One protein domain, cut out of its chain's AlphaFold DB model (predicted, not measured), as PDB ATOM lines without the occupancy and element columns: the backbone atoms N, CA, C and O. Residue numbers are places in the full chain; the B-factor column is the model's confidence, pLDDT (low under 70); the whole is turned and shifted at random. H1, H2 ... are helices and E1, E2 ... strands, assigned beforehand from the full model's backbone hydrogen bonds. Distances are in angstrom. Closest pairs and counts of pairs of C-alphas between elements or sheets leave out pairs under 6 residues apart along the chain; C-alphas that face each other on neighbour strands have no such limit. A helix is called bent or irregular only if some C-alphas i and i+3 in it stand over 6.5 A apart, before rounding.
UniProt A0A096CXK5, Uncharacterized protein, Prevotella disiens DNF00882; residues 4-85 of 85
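Overview. This is residues 4 to 85 of the 85 residues of an uncharacterized protein of Prevotella disiens DNF00882 (UniProt A0A096CXK5). A long helix, H1, runs along one side of a curled, strongly twisted sheet of four strands, and the chain then folds back so that the short helix H2 packs on the first part of H1. The long hairpin of E3 and E4 runs along the length of the domain, and its loop, residues 67 to 76, lies at one end of the longest axis. The printed part has 82 residues, with two named helices followed by four named strands, H1 H2 E1 E2 E3 E4; the sheet has the order E1 - E2 - E3 - E4, all antiparallel, and the class is mixed, helices and strands. The whole is compact, with a radius of gyration of the C-alphas of 13.4 A, yet elongated in outline, spanning 40 by 26 by 19 A.

Along the chain. Find C-alpha 4 at (355.972, 200.575, 254.579); there H1, residues 4 to 27, begins, and it covers 31.9 A to C-alpha 27 at (357.961, 229.889, 242.172). It has a kink of 57 degrees near residue 21 and is irregular, with C-alphas 23 and 26 9.5 A apart. After it look for H2, residues 34 to 42, then E1, residues 45 to 48, and E2, residues 51 to 54. E3, residues 57 to 66, runs 27.4 A, and E4, residues 77 to 84, runs 20.5 A to C-alpha 84 at (346.431, 202.150, 253.076).

Arrangement. The strands form a meander, each the antiparallel neighbour of the one before, and each successive pair is a hairpin. Look for N 46 and O 53 at 2.8 A between E1 and E2, N 52 and O 60 at 2.8 A between E2 and E3, and N 63 and O 81 at 2.8 A between E3 and E4. The edge strands E1 and E4 are apart. H1 is on one face of the sheet, making two layers, at a height over the sheet of 5.7 A. It is over none of the strands, but only just: 2 of its C-alphas fall on E2 and 2 on E3. The closest C-alphas of H1 and E4, those of Ile 19 and Glu 77, are 6.2 A apart. With its residues 6 to 14 alone H1 touches H2, the closest C-alphas being those of Ala 10 and Ser 36, 4.3 A apart; they run opposite ways at a steep tilt of 52 degrees. H2 only grazes the sheet, with its residues 37 to 41. Every O i to N i+4 pair is within hydrogen-bond range in H2, and 18 of 20 are in H1.

Size, cuts and confidence. The two C-alphas farthest apart, those of Asp 55 and Gln 72, are 39.8 A apart. The printed part has no cut and no long link. Its mean pLDDT is 95.2, and no printed residue is under 70.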
ATOM      1  N   LYS A   4     357.210 199.802 254.796       86.19
ATOM      2  CA  LYS A   4     355.972 200.575 254.579       86.19
ATOM      3  C   LYS A   4     356.103 202.048 254.984       86.19
ATOM      4  O   LYS A   4     355.499 202.920 254.361       86.19
ATOM      5  N   LYS A   5     356.874 202.354 256.034       91.19
ATOM      6  CA  LYS A   5     357.107 203.739 256.483       91.19
ATOM      7  C   LYS A   5     358.007 204.499 255.508       91.19
ATOM      8  O   LYS A   5     357.786 205.692 255.317       91.19
ATOM      9  N   GLU A   6     358.982 203.836 254.897       93.25
ATOM     10  CA  GLU A   6     359.869 204.434 253.891       93.25
ATOM     11  C   GLU A   6     359.146 204.709 252.583       93.25
ATOM     12  O   GLU A   6     359.191 205.840 252.106       93.25
ATOM     13  N   ILE A   7     358.371 203.744 252.086       94.06
ATOM     14  CA  ILE A   7     357.503 203.946 250.922       94.06
ATOM     15  C   ILE A   7     356.544 205.110 251.184       94.06
ATOM     16  O   ILE A   7     356.444 206.025 250.371       94.06
ATOM     17  N   LYS A   8     355.893 205.155 252.358       95.00
ATOM     18  CA  LYS A   8     355.009 206.275 252.725       95.00
ATOM     19  C   LYS A   8     355.726 207.623 252.648       95.00
ATOM     20  O   LYS A   8     355.145 208.593 252.164       95.00
ATOM     21  N   LYS A   9     356.959 207.701 253.156       96.19
ATOM     22  CA  LYS A   9     357.768 208.926 253.114       96.19
ATOM     23  C   LYS A   9     358.124 209.302 251.678       96.19
ATOM     24  O   LYS A   9     357.916 210.456 251.323       96.19
ATOM     25  N   ALA A  10     358.573 208.347 250.867       97.00
ATOM     26  CA  ALA A  10     358.916 208.567 249.464       97.00
ATOM     27  C   ALA A  10     357.707 209.054 248.647       97.00
ATOM     28  O   ALA A  10     357.811 210.040 247.922       97.00
ATOM     29  N   ILE A  11     356.531 208.438 248.835       96.75
ATOM     30  CA  ILE A  11     355.281 208.883 248.199       96.75
ATOM     31  C   ILE A  11     354.949 210.315 248.619       96.75
ATOM     32  O   ILE A  11     354.663 211.155 247.770       96.75
ATOM     33  N   LEU A  12     354.972 210.612 249.924       96.88
ATOM     34  CA  LEU A  12     354.664 211.957 250.412       96.88
ATOM     35  C   LEU A  12     355.650 212.997 249.888       96.88
ATOM     36  O   LEU A  12     355.243 214.123 249.633       96.88
ATOM     37  N   ASP A  13     356.919 212.640 249.740       97.56
ATOM     38  CA  ASP A  13     357.934 213.551 249.235       97.56
ATOM     39  C   ASP A  13     357.676 213.940 247.773       97.56
ATOM     40  O   ASP A  13     357.570 215.128 247.461       97.56
ATOM     41  N   VAL A  14     357.442 212.942 246.915       97.25
ATOM     42  CA  VAL A  14     357.084 213.145 245.502       97.25
ATOM     43  C   VAL A  14     355.773 213.921 245.359       97.25
ATOM     44  O   VAL A  14     355.694 214.875 244.584       97.25
ATOM     45  N   LEU A  15     354.750 213.575 246.149       97.19
ATOM     46  CA  LEU A  15     353.473 214.292 246.138       97.19
ATOM     47  C   LEU A  15     353.630 215.748 246.555       97.19
ATOM     48  O   LEU A  15     353.052 216.625 245.925       97.19
ATOM     49  N   MET A  16     354.404 216.021 247.602       97.62
ATOM     50  CA  MET A  16     354.586 217.386 248.075       97.62
ATOM     51  C   MET A  16     355.347 218.251 247.071       97.62
ATOM     52  O   MET A  16     355.009 219.422 246.952       97.62
ATOM     53  N   ALA A  17     356.324 217.707 246.338       97.56
ATOM     54  CA  ALA A  17     356.982 218.438 245.252       97.56
ATOM     55  C   ALA A  17     355.999 218.762 244.113       97.56
ATOM     56  O   ALA A  17     355.934 219.892 243.635       97.56
ATOM     57  N   SER A  18     355.152 217.797 243.733       96.38
ATOM     58  CA  SER A  18     354.094 218.033 242.744       96.38
ATOM     59  C   SER A  18     353.067 219.069 243.216       96.38
ATOM     60  O   SER A  18     352.614 219.879 242.409       96.38
ATOM     61  N   ILE A  19     352.696 219.049 244.498       96.75
ATOM     62  CA  ILE A  19     351.772 220.013 245.108       96.75
ATOM     63  C   ILE A  19     352.390 221.408 245.145       96.75
ATOM     64  O   ILE A  19     351.710 222.377 244.826       96.75
ATOM     65  N   ASP A  20     353.667 221.523 245.507       97.19
ATOM     66  CA  ASP A  20     354.370 222.806 245.530       97.19
ATOM     67  C   ASP A  20     354.409 223.431 244.132       97.19
ATOM     68  O   ASP A  20     354.016 224.583 243.956       97.19
ATOM     69  N   LYS A  21     354.734 222.625 243.113       96.00
ATOM     70  CA  LYS A  21     354.657 223.030 241.705       96.00
ATOM     71  C   LYS A  21     353.247 223.441 241.281       96.00
ATOM     72  O   LYS A  21     353.092 224.437 240.582       96.00
ATOM     73  N   GLY A  22     352.212 222.721 241.716       94.50
ATOM     74  CA  GLY A  22     350.817 223.084 241.440       94.50
ATOM     75  C   GLY A  22     350.374 224.377 242.132       94.50
ATOM     76  O   GLY A  22     349.621 225.154 241.556       94.50
ATOM     77  N   ASN A  23     350.857 224.627 243.350       95.31
ATOM     78  CA  ASN A  23     350.509 225.802 244.147       95.31
ATOM     79  C   ASN A  23     351.248 227.074 243.723       95.31
ATOM     80  O   ASN A  23     350.697 228.163 243.874       95.31
ATOM     81  N   TYR A  24     352.498 226.948 243.278       94.62
ATOM     82  CA  TYR A  24     353.400 228.084 243.073       94.62
ATOM     83  C   TYR A  24     353.940 228.203 241.644       94.62
ATOM     84  O   TYR A  24     354.558 229.213 241.308       94.62
ATOM     85  N   GLY A  25     353.700 227.217 240.776       93.88
ATOM     86  CA  GLY A  25     354.164 227.240 239.391       93.88
ATOM     87  C   GLY A  25     355.685 227.376 239.313       93.88
ATOM     88  O   GLY A  25     356.412 226.572 239.888       93.88
ATOM     89  N   MET A  26     356.163 228.415 238.623       95.00
ATOM     90  CA  MET A  26     357.597 228.723 238.501       95.00
ATOM     91  C   MET A  26     358.254 229.140 239.827       95.00
ATOM     92  O   MET A  26     359.475 229.119 239.922       95.00
ATOM     93  N   LEU A  27     357.467 229.506 240.845       94.38
ATOM     94  CA  LEU A  27     357.961 229.889 242.172       94.38
ATOM     95  C   LEU A  27     358.063 228.698 243.140       94.38
ATOM     96  O   LEU A  27     358.279 228.901 244.335       94.38
ATOM     97  N   SER A  28     357.868 227.464 242.665       96.31
ATOM     98  CA  SER A  28     358.049 226.277 243.500       96.31
ATOM     99  C   SER A  28     359.498 226.154 243.952       96.31
ATOM    100  O   SER A  28     360.411 226.243 243.134       96.31
ATOM    101  N   THR A  29     359.705 225.900 245.239       96.62
ATOM    102  CA  THR A  29     361.044 225.726 245.827       96.62
ATOM    103  C   THR A  29     361.301 224.290 246.258       96.62
ATOM    104  O   THR A  29     362.425 223.938 246.615       96.62
ATOM    105  N   ARG A  30     360.268 223.440 246.235       96.12
ATOM    106  CA  ARG A  30     360.384 222.046 246.637       96.12
ATOM    107  C   ARG A  30     360.592 221.123 245.447       96.12
ATOM    108  O   ARG A  30     359.724 220.982 244.590       96.12
ATOM    109  N   GLU A  31     361.664 220.349 245.529       95.69
ATOM    110  CA  GLU A  31     361.901 219.189 244.679       95.69
ATOM    111  C   GLU A  31     361.851 217.902 245.503       95.69
ATOM    112  O   GLU A  31     362.112 217.895 246.709       95.69
ATOM    113  N   ALA A  32     361.465 216.805 244.858       96.56
ATOM    114  CA  ALA A  32     361.482 215.497 245.494       96.56
ATOM    115  C   ALA A  32     362.888 214.903 245.423       96.56
ATOM    116  O   ALA A  32     363.586 215.048 244.419       96.56
ATOM    117  N   SER A  33     363.292 214.194 246.473       97.12
ATOM    118  CA  SER A  33     364.611 213.574 246.523       97.12
ATOM    119  C   SER A  33     364.753 212.476 245.469       97.12
ATOM    120  O   SER A  33     363.863 211.638 245.295       97.12
ATOM    121  N   TYR A  34     365.929 212.396 244.841       97.31
ATOM    122  CA  TYR A  34     366.300 211.269 243.981       97.31
ATOM    123  C   TYR A  34     366.127 209.915 244.690       97.31
ATOM    124  O   TYR A  34     365.646 208.949 244.098       97.31
ATOM    125  N   GLN A  35     366.438 209.852 245.990       96.56
ATOM    126  CA  GLN A  35     366.264 208.638 246.786       96.56
ATOM    127  C   GLN A  35     364.788 208.232 246.901       96.56
ATOM    128  O   GLN A  35     364.482 207.042 246.854       96.56
ATOM    129  N   SER A  36     363.870 209.199 247.000       97.12
ATOM    130  CA  SER A  36     362.428 208.933 247.004       97.12
ATOM    131  C   SER A  36     362.000 208.273 245.692       97.12
ATOM    132  O   SER A  36     361.342 207.236 245.721       97.12
ATOM    133  N   TYR A  37     362.439 208.803 244.545       96.69
ATOM    134  CA  TYR A  37     362.156 208.193 243.242       96.69
ATOM    135  C   TYR A  37     362.739 206.785 243.113       96.69
ATOM    136  O   TYR A  37     362.047 205.879 242.649       96.69
ATOM    137  N   LYS A  38     363.973 206.574 243.586       97.31
ATOM    138  CA  LYS A  38     364.615 205.255 243.590       97.31
ATOM    139  C   LYS A  38     363.815 204.238 244.405       97.31
ATOM    140  O   LYS A  38     363.589 203.136 243.923       97.31
ATOM    141  N   ILE A  39     363.348 204.605 245.601       96.50
ATOM    142  CA  ILE A  39     362.511 203.729 246.438       96.50
ATOM    143  C   ILE A  39     361.216 203.359 245.709       96.50
ATOM    144  O   ILE A  39     360.873 202.183 245.652       96.50
ATOM    145  N   LEU A  40     360.512 204.331 245.115       96.19
ATOM    146  CA  LEU A  40     359.266 204.047 244.392       96.19
ATOM    147  C   LEU A  40     359.491 203.134 243.182       96.19
ATOM    148  O   LEU A  40     358.672 202.253 242.934       96.19
ATOM    149  N   ALA A  41     360.598 203.311 242.457       96.12
ATOM    150  CA  ALA A  41     360.953 202.458 241.327       96.12
ATOM    151  C   ALA A  41     361.290 201.023 241.770       96.12
ATOM    152  O   ALA A  41     360.750 200.074 241.204       96.12
ATOM    153  N   THR A  42     362.126 200.863 242.803       95.62
ATOM    154  CA  THR A  42     362.501 199.551 243.359       95.62
ATOM    155  C   THR A  42     361.281 198.788 243.866       95.62
ATOM    156  O   THR A  42     361.107 197.615 243.553       95.62
ATOM    157  N   GLU A  43     360.402 199.474 244.596       95.00
ATOM    158  CA  GLU A  43     359.189 198.890 245.177       95.00
ATOM    159  C   GLU A  43     358.022 198.831 244.179       95.00
ATOM    160  O   GLU A  43     356.918 198.438 244.553       95.00
ATOM    161  N   LYS A  44     358.248 199.239 242.919       96.19
ATOM    162  CA  LYS A  44     357.269 199.259 241.818       96.19
ATOM    163  C   LYS A  44     355.958 199.956 242.194       96.19
ATOM    164  O   LYS A  44     354.859 199.522 241.833       96.19
ATOM    165  N   VAL A  45     356.092 201.062 242.921       96.75
ATOM    166  CA  VAL A  45     354.986 201.913 243.347       96.75
ATOM    167  C   VAL A  45     354.715 202.977 242.290       96.75
ATOM    168  O   VAL A  45     355.602 203.722 241.883       96.75
ATOM    169  N   GLN A  46     353.457 203.089 241.876       96.00
ATOM    170  CA  GLN A  46     352.975 204.089 240.932       96.00
ATOM    171  C   GLN A  46     351.822 204.880 241.541       96.00
ATOM    172  O   GLN A  46     350.912 204.319 242.153       96.00
ATOM    173  N   ILE A  47     351.828 206.192 241.325       95.38
ATOM    174  CA  ILE A  47     350.736 207.078 241.726       95.38
ATOM    175  C   ILE A  47     349.883 207.353 240.487       95.38
ATOM    176  O   ILE A  47     350.341 207.999 239.548       95.38
ATOM    177  N   LYS A  48     348.640 206.863 240.477       94.62
ATOM    178  CA  LYS A  48     347.669 207.086 239.396       94.62
ATOM    179  C   LYS A  48     346.503 207.915 239.921       94.62
ATOM    180  O   LYS A  48     345.592 207.393 240.562       94.62
ATOM    181  N   GLY A  49     346.543 209.225 239.679       93.38
ATOM    182  CA  GLY A  49     345.561 210.166 240.225       93.38
ATOM    183  C   GLY A  49     345.607 210.192 241.755       93.38
ATOM    184  O   GLY A  49     346.555 210.717 242.340       93.38
ATOM    185  N   ASN A  50     344.589 209.608 242.394       95.38
ATOM    186  CA  ASN A  50     344.522 209.440 243.849       95.38
ATOM    187  C   ASN A  50     344.839 208.013 244.309       95.38
ATOM    188  O   ASN A  50     344.848 207.756 245.506       95.38
ATOM    189  N   ASN A  51     345.104 207.085 243.397       96.75
ATOM    190  CA  ASN A  51     345.373 205.695 243.736       96.75
ATOM    191  C   ASN A  51     346.876 205.443 243.817       96.75
ATOM    192  O   ASN A  51     347.644 205.894 242.965       96.75
ATOM    193  N   ILE A  52     347.285 204.693 244.835       96.56
ATOM    194  CA  ILE A  52     348.638 204.167 244.980       96.56
ATOM    195  C   ILE A  52     348.584 202.707 244.558       96.56
ATOM    196  O   ILE A  52     347.914 201.888 245.188       96.56
ATOM    197  N   MET A  53     349.290 202.404 243.479       96.12
ATOM    198  CA  MET A  53     349.418 201.068 242.925       96.12
ATOM    199  C   MET A  53     350.798 200.524 243.282       96.12
ATOM    200  O   MET A  53     351.779 201.242 243.124       96.12
ATOM    201  N   GLN A  54     350.893 199.274 243.720       95.06
ATOM    202  CA  GLN A  54     352.158 198.561 243.893       95.06
ATOM    203  C   GLN A  54     352.060 197.232 243.152       95.06
ATOM    204  O   GLN A  54     351.093 196.500 243.357       95.06
ATOM    205  N   ASP A  55     353.000 196.952 242.246       94.44
ATOM    206  CA  ASP A  55     352.970 195.733 241.416       94.44
ATOM    207  C   ASP A  55     351.614 195.513 240.703       94.44
ATOM    208  O   ASP A  55     351.099 194.404 240.592       94.44
ATOM    209  N   GLY A  56     350.979 196.602 240.255       93.06
ATOM    210  CA  GLY A  56     349.675 196.550 239.582       93.06
ATOM    211  C   GLY A  56     348.463 196.344 240.501       93.06
ATOM    212  O   GLY A  56     347.339 196.336 240.005       93.06
ATOM    213  N   LYS A  57     348.647 196.251 241.824       95.25
ATOM    214  CA  LYS A  57     347.561 196.154 242.812       95.25
ATOM    215  C   LYS A  57     347.324 197.489 243.509       95.25
ATOM    216  O   LYS A  57     348.274 198.195 243.835       95.25
ATOM    217  N   LEU A  58     346.063 197.824 243.774       95.44
ATOM    218  CA  LEU A  58     345.713 198.989 244.587       95.44
ATOM    219  C   LEU A  58     346.111 198.722 246.043       95.44
ATOM    220  O   LEU A  58     345.562 197.824 246.672       95.44
ATOM    221  N   VAL A  59     347.054 199.499 246.573       95.38
ATOM    222  CA  VAL A  59     347.539 199.356 247.959       95.38
ATOM    223  C   VAL A  59     347.125 200.512 248.857       95.38
ATOM    224  O   VAL A  59     347.198 200.410 250.078       95.38
ATOM    225  N   GLY A  60     346.689 201.629 248.285       94.69
ATOM    226  CA  GLY A  60     346.230 202.762 249.071       94.69
ATOM    227  C   GLY A  60     345.643 203.882 248.233       94.69
ATOM    228  O   GLY A  60     345.698 203.876 247.005       94.69
ATOM    229  N   VAL A  61     345.090 204.867 248.929       96.75
ATOM    230  CA  VAL A  61     344.439 206.038 248.348       96.75
ATOM    231  C   VAL A  61     344.993 207.308 248.989       96.75
ATOM    232  O   VAL A  61     345.180 207.406 250.204       96.75
ATOM    233  N   ILE A  62     345.230 208.308 248.152       97.19
ATOM    234  CA  ILE A  62     345.634 209.658 248.510       97.19
ATOM    235  C   ILE A  62     344.364 210.476 248.734       97.19
ATOM    236  O   ILE A  62     343.609 210.777 247.810       97.19
ATOM    237  N   LYS A  63     344.131 210.860 249.985       96.69
ATOM    238  CA  LYS A  63     343.118 211.844 250.361       96.69
ATOM    239  C   LYS A  63     343.754 213.229 250.299       96.69
ATOM    240  O   LYS A  63     344.484 213.634 251.210       96.69
ATOM    241  N   ARG A  64     343.515 213.926 249.187       95.88
ATOM    242  CA  ARG A  64     343.953 215.313 248.979       95.88
ATOM    243  C   ARG A  64     343.204 216.259 249.909       95.88
ATOM    244  O   ARG A  64     342.081 215.977 250.326       95.88
ATOM    245  N   ARG A  65     343.851 217.366 250.262       96.38
ATOM    246  CA  ARG A  65     343.296 218.394 251.146       96.38
ATOM    247  C   ARG A  65     343.593 219.759 250.563       96.38
ATOM    248  O   ARG A  65     344.664 219.953 250.004       96.38
ATOM    249  N   TYR A  66     342.691 220.703 250.769       96.38
ATOM    250  CA  TYR A  66     342.833 222.064 250.273       96.38
ATOM    251  C   TYR A  66     342.666 223.059 251.418       96.38
ATOM    252  O   TYR A  66     341.998 222.772 252.413       96.38
ATOM    253  N   SER A  67     343.313 224.214 251.290       96.12
ATOM    254  CA  SER A  67     343.122 225.346 252.194       96.12
ATOM    255  C   SER A  67     341.646 225.746 252.235       96.12
ATOM    256  O   SER A  67     340.989 225.791 251.199       96.12
ATOM    257  N   SER A  68     341.138 226.098 253.416       95.44
ATOM    258  CA  SER A  68     339.784 226.651 253.575       95.44
ATOM    259  C   SER A  68     339.671 228.092 253.071       95.44
ATOM    260  O   SER A  68     338.578 228.568 252.778       95.44
ATOM    261  N   ARG A  69     340.803 228.797 252.959       94.69
ATOM    262  CA  ARG A  69     340.875 230.180 252.481       94.69
ATOM    263  C   ARG A  69     341.470 230.238 251.081       94.69
ATOM    264  O   ARG A  69     342.463 229.561 250.798       94.69
ATOM    265  N   LYS A  70     340.878 231.092 250.246       94.50
ATOM    266  CA  LYS A  70     341.332 231.399 248.889       94.50
ATOM    267  C   LYS A  70     342.385 232.508 248.951       94.50
ATOM    268  O   LYS A  70     342.135 233.552 249.546       94.50
ATOM    269  N   VAL A  71     343.548 232.289 248.344       90.75
ATOM    270  CA  VAL A  71     344.641 233.272 248.248       90.75
ATOM    271  C   VAL A  71     345.069 233.334 246.792       90.75
ATOM    272  O   VAL A  71     345.223 232.287 246.172       90.75
ATOM    273  N   GLN A  72     345.226 234.539 246.234       87.25
ATOM    274  CA  GLN A  72     345.576 234.725 244.813       87.25
ATOM    275  C   GLN A  72     344.652 233.924 243.877       87.25
ATOM    276  O   GLN A  72     345.089 233.247 242.956       87.25
ATOM    277  N   LEU A  73     343.348 233.970 244.164       90.25
ATOM    278  CA  LEU A  73     342.293 233.268 243.428       90.25
ATOM    279  C   LEU A  73     342.372 231.724 243.422       90.25
ATOM    280  O   LEU A  73     341.555 231.090 242.756       90.25
ATOM    281  N   MET A  74     343.238 231.110 244.229       92.31
ATOM    282  CA  MET A  74     343.397 229.657 244.308       92.31
ATOM    283  C   MET A  74     343.179 229.129 245.734       92.31
ATOM    284  O   MET A  74     343.512 229.783 246.726       92.31
ATOM    285  N   TYR A  75     342.639 227.914 245.843       96.06
ATOM    286  CA  TYR A  75     342.736 227.113 247.062       96.06
ATOM    287  C   TYR A  75     343.999 226.265 246.983       96.06
ATOM    288  O   TYR A  75     344.095 225.368 246.148       96.06
ATOM    289  N   LYS A  76     344.979 226.556 247.840       95.69
ATOM    290  CA  LYS A  76     346.237 225.807 247.852       95.69
ATOM    291  C   LYS A  76     345.995 224.366 248.276       95.69
ATOM    292  O   LYS A  76     345.328 224.126 249.285       95.69
ATOM    293  N   GLU A  77     346.561 223.425 247.535       96.94
ATOM    294  CA  GLU A  77     346.604 222.035 247.962       96.94
ATOM    295  C   GLU A  77     347.582 221.903 249.140       96.94
ATOM    296  O   GLU A  77     348.679 222.460 249.146       96.94
ATOM    297  N   LEU A  78     347.150 221.208 250.185       96.19
ATOM    298  CA  LEU A  78     347.895 220.991 251.418       96.19
ATOM    299  C   LEU A  78     348.477 219.580 251.439       96.19
ATOM    300  O   LEU A  78     348.105 218.719 250.644       96.19
ATOM    301  N   LYS A  79     349.326 219.304 252.435       96.50
ATOM    302  CA  LYS A  79     349.851 217.955 252.665       96.50
ATOM    303  C   LYS A  79     348.710 216.922 252.683       96.50
ATOM    304  O   LYS A  79     347.820 217.056 253.538       96.50
ATOM    305  N   PRO A  80     348.732 215.918 251.788       96.31
ATOM    306  CA  PRO A  80     347.676 214.926 251.686       96.31
ATOM    307  C   PRO A  80     347.838 213.839 252.754       96.31
ATOM    308  O   PRO A  80     348.903 213.679 253.362       96.31
ATOM    309  N   CYS A  81     346.779 213.060 252.954       95.69
ATOM    310  CA  CYS A  81     346.799 211.868 253.795       95.69
ATOM    311  C   CYS A  81     346.804 210.611 252.924       95.69
ATOM    312  O   CYS A  81     346.019 210.496 251.990       95.69
ATOM    313  N   ILE A  82     347.667 209.653 253.256       95.56
ATOM    314  CA  ILE A  82     347.676 208.333 252.618       95.56
ATOM    315  C   ILE A  82     346.914 207.369 253.516       95.56
ATOM    316  O   ILE A  82     347.293 207.187 254.679       95.56
ATOM    317  N   VAL A  83     345.870 206.764 252.957       94.44
ATOM    318  CA  VAL A  83     345.092 205.689 253.570       94.44
ATOM    319  C   VAL A  83     345.487 204.398 252.867       94.44
ATOM    320  O   VAL A  83     345.301 204.278 251.659       94.44
ATOM    321  N   TRP A  84     346.088 203.471 253.603       91.44
ATOM    322  CA  TRP A  84     346.431 202.150 253.076       91.44
ATOM    323  C   TRP A  84     345.183 201.270 253.057       91.44
ATOM    324  O   TRP A  84     344.359 201.383 253.968       91.44
ATOM    325  N   SER A  85     345.046 200.463 252.006       80.81
ATOM    326  CA  SER A  85     344.012 199.432 251.904       80.81
ATOM    327  C   SER A  85     344.406 198.161 252.651       80.81
ATOM    328  O   SER A  85     345.600 198.011 253.005       80.81
TER     329      SER A  85